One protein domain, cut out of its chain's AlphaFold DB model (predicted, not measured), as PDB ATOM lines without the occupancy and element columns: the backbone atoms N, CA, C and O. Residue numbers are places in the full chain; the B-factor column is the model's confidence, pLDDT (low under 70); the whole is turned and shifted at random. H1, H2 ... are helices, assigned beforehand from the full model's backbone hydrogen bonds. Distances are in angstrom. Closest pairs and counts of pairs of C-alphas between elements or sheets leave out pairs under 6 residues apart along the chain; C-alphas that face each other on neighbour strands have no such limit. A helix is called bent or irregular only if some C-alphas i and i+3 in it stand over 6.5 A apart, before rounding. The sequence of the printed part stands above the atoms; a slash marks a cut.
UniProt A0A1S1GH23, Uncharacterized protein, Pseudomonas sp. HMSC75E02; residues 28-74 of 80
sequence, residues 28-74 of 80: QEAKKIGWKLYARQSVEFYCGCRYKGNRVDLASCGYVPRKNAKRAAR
ATOM      1  N   GLN A  28       2.128   6.291  10.637       96.81
ATOM      2  CA  GLN A  28       1.861   7.607  11.231       96.81
ATOM      3  C   GLN A  28       2.750   7.878  12.451       96.81
ATOM      4  O   GLN A  28       3.232   9.001  12.610       96.81
ATOM      5  N   GLU A  29       3.001   6.871  13.289       96.88
ATOM      6  CA  GLU A  29       3.971   6.970  14.387       96.88
ATOM      7  C   GLU A  29       5.388   7.194  13.856       96.88
ATOM      8  O   GLU A  29       6.072   8.107  14.321       96.88
ATOM      9  N   ALA A  30       5.791   6.438  12.829       96.88
ATOM     10  CA  ALA A  30       7.096   6.592  12.194       96.88
ATOM     11  C   ALA A  30       7.300   8.021  11.660       96.88
ATOM     12  O   ALA A  30       8.312   8.650  11.964       96.88
ATOM     13  N   LYS A  31       6.302   8.597  10.974       96.25
ATOM     14  CA  LYS A  31       6.353   9.992  10.499       96.25
ATOM     15  C   LYS A  31       6.506  11.006  11.634       96.25
ATOM     16  O   LYS A  31       7.261  11.966  11.498       96.25
ATOM     17  N   LYS A  32       5.811  10.820  12.765       95.44
ATOM     18  CA  LYS A  32       5.938  11.712  13.937       95.44
ATOM     19  C   LYS A  32       7.356  11.694  14.509       95.44
ATOM     20  O   LYS A  32       7.864  12.745  14.896       95.44
ATOM     21  N   ILE A  33       7.979  10.518  14.572       95.56
ATOM     22  CA  ILE A  33       9.374  10.367  15.005       95.56
ATOM     23  C   ILE A  33      10.308  11.011  13.978       95.56
ATOM     24  O   ILE A  33      11.167  11.809  14.350       95.56
ATOM     25  N   GLY A  34      10.085  10.741  12.692       94.69
ATOM     26  CA  GLY A  34      10.855  11.306  11.591       94.69
ATOM     27  C   GLY A  34      10.920  12.835  11.635       94.69
ATOM     28  O   GLY A  34      12.007  13.401  11.547       94.69
ATOM     29  N   TRP A  35       9.799  13.516  11.891       95.56
ATOM     30  CA  TRP A  35       9.786  14.978  12.031       95.56
ATOM     31  C   TRP A  35      10.734  15.498  13.116       95.56
ATOM     32  O   TRP A  35      11.329  16.557  12.946       95.56
ATOM     33  N   LYS A  36      10.898  14.758  14.218       94.25
ATOM     34  CA  LYS A  36      11.840  15.121  15.287       94.25
ATOM     35  C   LYS A  36      13.285  14.845  14.882       94.25
ATOM     36  O   LYS A  36      14.155  15.661  15.173       94.25
ATOM     37  N   LEU A  37      13.534  13.714  14.220       94.12
ATOM     38  CA  LEU A  37      14.873  13.313  13.780       94.12
ATOM     39  C   LEU A  37      15.454  14.311  12.772       94.12
ATOM     40  O   LEU A  37      16.574  14.785  12.950       94.12
ATOM     41  N   TYR A  38      14.662  14.704  11.775       95.00
ATOM     42  CA  TYR A  38      15.108  15.597  10.704       95.00
ATOM     43  C   TYR A  38      14.927  17.091  11.017       95.00
ATOM     44  O   TYR A  38      15.323  17.946  10.226       95.00
ATOM     45  N   ALA A  39      14.414  17.456  12.197       92.19
ATOM     46  CA  ALA A  39      14.273  18.860  12.592       92.19
ATOM     47  C   ALA A  39      15.609  19.628  12.596       92.19
ATOM     48  O   ALA A  39      15.623  20.831  12.358       92.19
ATOM     49  N   ARG A  40      16.738  18.948  12.853       91.38
ATOM     50  CA  ARG A  40      18.078  19.567  12.818       91.38
ATOM     51  C   ARG A  40      18.646  19.686  11.404       91.38
ATOM     52  O   ARG A  40      19.495  20.534  11.164       91.38
ATOM     53  N   GLN A  41      18.185  18.835  10.491       91.81
ATOM     54  CA  GLN A  41      18.620  18.781   9.101       91.81
ATOM     55  C   GLN A  41      17.388  18.915   8.209       91.81
ATOM     56  O   GLN A  41      16.923  17.958   7.593       91.81
ATOM     57  N   SER A  42      16.817  20.119   8.190       95.25
ATOM     58  CA  SER A  42      15.604  20.409   7.424       95.25
ATOM     59  C   SER A  42      15.913  20.650   5.943       95.25
ATOM     60  O   SER A  42      15.705  21.741   5.414       95.25
ATOM     61  N   VAL A  43      16.457  19.618   5.302       97.38
ATOM     62  CA  VAL A  43      16.776  19.530   3.876       97.38
ATOM     63  C   VAL A  43      16.141  18.246   3.347       97.38
ATOM     64  O   VAL A  43      16.262  17.203   3.989       97.38
ATOM     65  N   GLU A  44      15.391  18.319   2.247       96.00
ATOM     66  CA  GLU A  44      14.754  17.133   1.670       96.00
ATOM     67  C   GLU A  44      15.755  16.234   0.938       96.00
ATOM     68  O   GLU A  44      16.862  16.650   0.599       96.00
ATOM     69  N   PHE A  45      15.368  14.972   0.771       96.25
ATOM     70  CA  PHE A  45      16.287  13.874   0.502       96.25
ATOM     71  C   PHE A  45      16.919  13.890  -0.899       96.25
ATOM     72  O   PHE A  45      18.075  13.502  -1.035       96.25
ATOM     73  N   TYR A  46      16.193  14.322  -1.933       96.62
ATOM     74  CA  TYR A  46      16.617  14.144  -3.325       96.62
ATOM     75  C   TYR A  46      17.200  15.408  -3.953       96.62
ATOM     76  O   TYR A  46      18.305  15.375  -4.487       96.62
ATOM     77  N   CYS A  47      16.458  16.516  -3.934       97.19
ATOM     78  CA  CYS A  47      16.860  17.755  -4.615       97.19
ATOM     79  C   CYS A  47      17.635  18.709  -3.686       97.19
ATOM     80  O   CYS A  47      18.099  19.757  -4.133       97.19
ATOM     81  N   GLY A  48      17.785  18.373  -2.401       97.62
ATOM     82  CA  GLY A  48      18.475  19.195  -1.413       97.62
ATOM     83  C   GLY A  48      17.749  20.494  -1.041       97.62
ATOM     84  O   GLY A  48      18.388  21.435  -0.568       97.62
ATOM     85  N   CYS A  49      16.431  20.591  -1.233       98.31
ATOM     86  CA  CYS A  49      15.684  21.798  -0.874       98.31
ATOM     87  C   CYS A  49      15.527  21.937   0.646       98.31
ATOM     88  O   CYS A  49      15.117  21.008   1.346       98.31
ATOM     89  N   ARG A  50      15.791  23.134   1.179       98.06
ATOM     90  CA  ARG A  50      15.471  23.462   2.571       98.06
ATOM     91  C   ARG A  50      13.961  23.431   2.789       98.06
ATOM     92  O   ARG A  50      13.177  23.786   1.908       98.06
ATOM     93  N   TYR A  51      13.543  23.066   3.991       97.56
ATOM     94  CA  TYR A  51      12.144  23.125   4.397       97.56
ATOM     95  C   TYR A  51      11.995  23.612   5.840       97.56
ATOM     96  O   TYR A  51      12.933  23.583   6.632       97.56
ATOM     97  N   LYS A  52      10.796  24.074   6.201       95.75
ATOM     98  CA  LYS A  52      10.427  24.428   7.578       95.75
ATOM     99  C   LYS A  52       9.080  23.813   7.919       95.75
ATOM    100  O   LYS A  52       8.067  24.118   7.284       95.75
ATOM    101  N   GLY A  53       9.059  22.947   8.933       93.81
ATOM    102  CA  GLY A  53       7.894  22.101   9.187       93.81
ATOM    103  C   GLY A  53       7.551  21.319   7.920       93.81
ATOM    104  O   GLY A  53       8.414  20.668   7.354       93.81
ATOM    105  N   ASN A  54       6.327  21.456   7.415       95.75
ATOM    106  CA  ASN A  54       5.898  20.784   6.188       95.75
ATOM    107  C   ASN A  54       6.013  21.638   4.907       95.75
ATOM    108  O   ASN A  54       5.401  21.298   3.904       95.75
ATOM    109  N   ARG A  55       6.699  22.785   4.923       97.75
ATOM    110  CA  ARG A  55       6.777  23.700   3.767       97.75
ATOM    111  C   ARG A  55       8.172  23.676   3.159       97.75
ATOM    112  O   ARG A  55       9.130  23.949   3.874       97.75
ATOM    113  N   VAL A  56       8.266  23.397   1.862       98.25
ATOM    114  CA  VAL A  56       9.535  23.378   1.114       98.25
ATOM    115  C   VAL A  56       9.820  24.758   0.528       98.25
ATOM    116  O   VAL A  56       8.932  25.384  -0.054       98.25
ATOM    117  N   ASP A  57      11.059  25.219   0.665       98.06
ATOM    118  CA  ASP A  57      11.594  26.378  -0.044       98.06
ATOM    119  C   ASP A  57      12.224  25.914  -1.365       98.06
ATOM    120  O   ASP A  57      13.387  25.518  -1.414       98.06
ATOM    121  N   LEU A  58      11.450  25.947  -2.452       98.12
ATOM    122  CA  LEU A  58      11.915  25.508  -3.774       98.12
ATOM    123  C   LEU A  58      13.044  26.386  -4.338       98.12
ATOM    124  O   LEU A  58      13.873  25.908  -5.112       98.12
ATOM    125  N   ALA A  59      13.107  27.657  -3.934       98.00
ATOM    126  CA  ALA A  59      14.152  28.569  -4.384       98.00
ATOM    127  C   ALA A  59      15.514  28.222  -3.765       98.00
ATOM    128  O   ALA A  59      16.544  28.479  -4.378       98.00
ATOM    129  N   SER A  60      15.532  27.577  -2.590       98.25
ATOM    130  CA  SER A  60      16.775  27.168  -1.918       98.25
ATOM    131  C   SER A  60      17.645  26.184  -2.709       98.25
ATOM    132  O   SER A  60      18.843  26.111  -2.449       98.25
ATOM    133  N   CYS A  61      17.043  25.449  -3.644       98.00
ATOM    134  CA  CYS A  61      17.662  24.399  -4.459       98.00
ATOM    135  C   CYS A  61      17.458  24.617  -5.972       98.00
ATOM    136  O   CYS A  61      17.972  23.848  -6.777       98.00
ATOM    137  N   GLY A  62      16.681  25.630  -6.379       98.06
ATOM    138  CA  GLY A  62      16.363  25.896  -7.788       98.06
ATOM    139  C   GLY A  62      15.355  24.927  -8.422       98.06
ATOM    140  O   GLY A  62      15.259  24.863  -9.646       98.06
ATOM    141  N   TYR A  63      14.597  24.165  -7.626       97.94
ATOM    142  CA  TYR A  63      13.640  23.193  -8.155       97.94
ATOM    143  C   TYR A  63      12.426  23.871  -8.812       97.94
ATOM    144  O   TYR A  63      11.773  24.728  -8.213       97.94
ATOM    145  N   VAL A  64      12.060  23.420 -10.017       97.62
ATOM    146  CA  VAL A  64      10.903  23.923 -10.776       97.62
ATOM    147  C   VAL A  64       9.812  22.846 -10.865       97.62
ATOM    148  O   VAL A  64      10.018  21.804 -11.493       97.62
ATOM    149  N   PRO A  65       8.617  23.061 -10.275       96.81
ATOM    150  CA  PRO A  65       7.530  22.088 -10.345       96.81
ATOM    151  C   PRO A  65       7.021  21.860 -11.776       96.81
ATOM    152  O   PRO A  65       6.584  22.793 -12.439       96.81
ATOM    153  N   ARG A  66       6.961  20.596 -12.221       95.62
ATOM    154  CA  ARG A  66       6.462  20.235 -13.566       95.62
ATOM    155  C   ARG A  66       4.946  20.406 -13.745       95.62
ATOM    156  O   ARG A  66       4.500  20.889 -14.777       95.62
ATOM    157  N   LYS A  67       4.142  19.904 -12.794       95.50
ATOM    158  CA  LYS A  67       2.663  19.844 -12.912       95.50
ATOM    159  C   LYS A  67       1.906  20.253 -11.650       95.50
ATOM    160  O   LYS A  67       0.849  20.860 -11.746       95.50
ATOM    161  N   ASN A  68       2.405  19.895 -10.466       96.38
ATOM    162  CA  ASN A  68       1.667  20.083  -9.215       96.38
ATOM    163  C   ASN A  68       2.476  20.910  -8.209       96.38
ATOM    164  O   ASN A  68       3.130  20.366  -7.319       96.38
ATOM    165  N   ALA A  69       2.408  22.236  -8.346       96.56
ATOM    166  CA  ALA A  69       3.100  23.171  -7.458       96.56
ATOM    167  C   ALA A  69       2.657  23.031  -5.989       96.56
ATOM    168  O   ALA A  69       3.484  23.111  -5.085       96.56
ATOM    169  N   LYS A  70       1.373  22.728  -5.736       97.38
ATOM    170  CA  LYS A  70       0.856  22.499  -4.372       97.38
ATOM    171  C   LYS A  70       1.486  21.275  -3.703       97.38
ATOM    172  O   LYS A  70       1.636  21.264  -2.483       97.38
ATOM    173  N   ARG A  71       1.811  20.232  -4.477       97.88
ATOM    174  CA  ARG A  71       2.544  19.057  -3.982       97.88
ATOM    175  C   ARG A  71       4.015  19.372  -3.754       97.88
ATOM    176  O   ARG A  71       4.512  19.065  -2.684       97.88
ATOM    177  N   ALA A  72       4.663  20.041  -4.704       97.88
ATOM    178  CA  ALA A  72       6.072  20.420  -4.585       97.88
ATOM    179  C   ALA A  72       6.353  21.331  -3.375       97.88
ATOM    180  O   ALA A  72       7.429  21.277  -2.797       97.88
ATOM    181  N   ALA A  73       5.378  22.142  -2.955       97.69
ATOM    182  CA  ALA A  73       5.522  23.054  -1.823       97.69
ATOM    183  C   ALA A  73       5.484  22.383  -0.431       97.69
ATOM    184  O   ALA A  73       5.525  23.096   0.578       97.69
ATOM    185  N   ARG A  74       5.369  21.049  -0.336       97.88
ATOM    186  CA  ARG A  74       5.313  20.329   0.945       97.88
ATOM    187  C   ARG A  74       6.173  19.070   0.970       97.88
ATOM    188  O   ARG A  74       6.407  18.459  -0.065       97.88
TER     189      ARG A  74
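What this domain is: This is residues 28 to 74 of the 80 residues of an uncharacterized protein of Pseudomonas sp. HMSC75E02 (UniProt A0A1S1GH23). With little regular structure, this model is one helix, H1, whose residues 28 to 34 stick out free as an arm, followed by a long looping stretch, residues 41 to 68, that leads to the short helix H2. Within that stretch, residues 51 to 52 and 55 to 56 form a short antiparallel pairing. The printed part has 47 residues with two named helices, H1 then H2, and no named strand; the class is all helix, with 17 residues in named elements. It is only just compact, close to loose, with a radius of gyration of the C-alphas of 11.3 A, and elongated, spanning 31 by 20 by 15 A.

Where its parts are: H1, residues 28 to 40, begins at C-alpha 28 (1.861, 7.607, 11.231) and measures 20.2 A. It is irregular: C-alphas 37 and 40 are 7.1 A apart. H2, residues 69 to 72, ends at C-alpha 72 (6.072, 20.420, -4.585).

How they stand to each other: H1 and H2 are apart, with no C-alpha of the one within 8 A of the other. In H1, 7 of 9 O i to N i+4 pairs are within hydrogen-bond range; H2 is too short for such a pair.

The domain as a whole: The C-alphas of Glu 29 and Gly 62 are the two farthest apart, at 31.7 A. The link from H1 to H2 is long, 28 residues. The printed part has no cut, and no printed residue is under 70 in pLDDT.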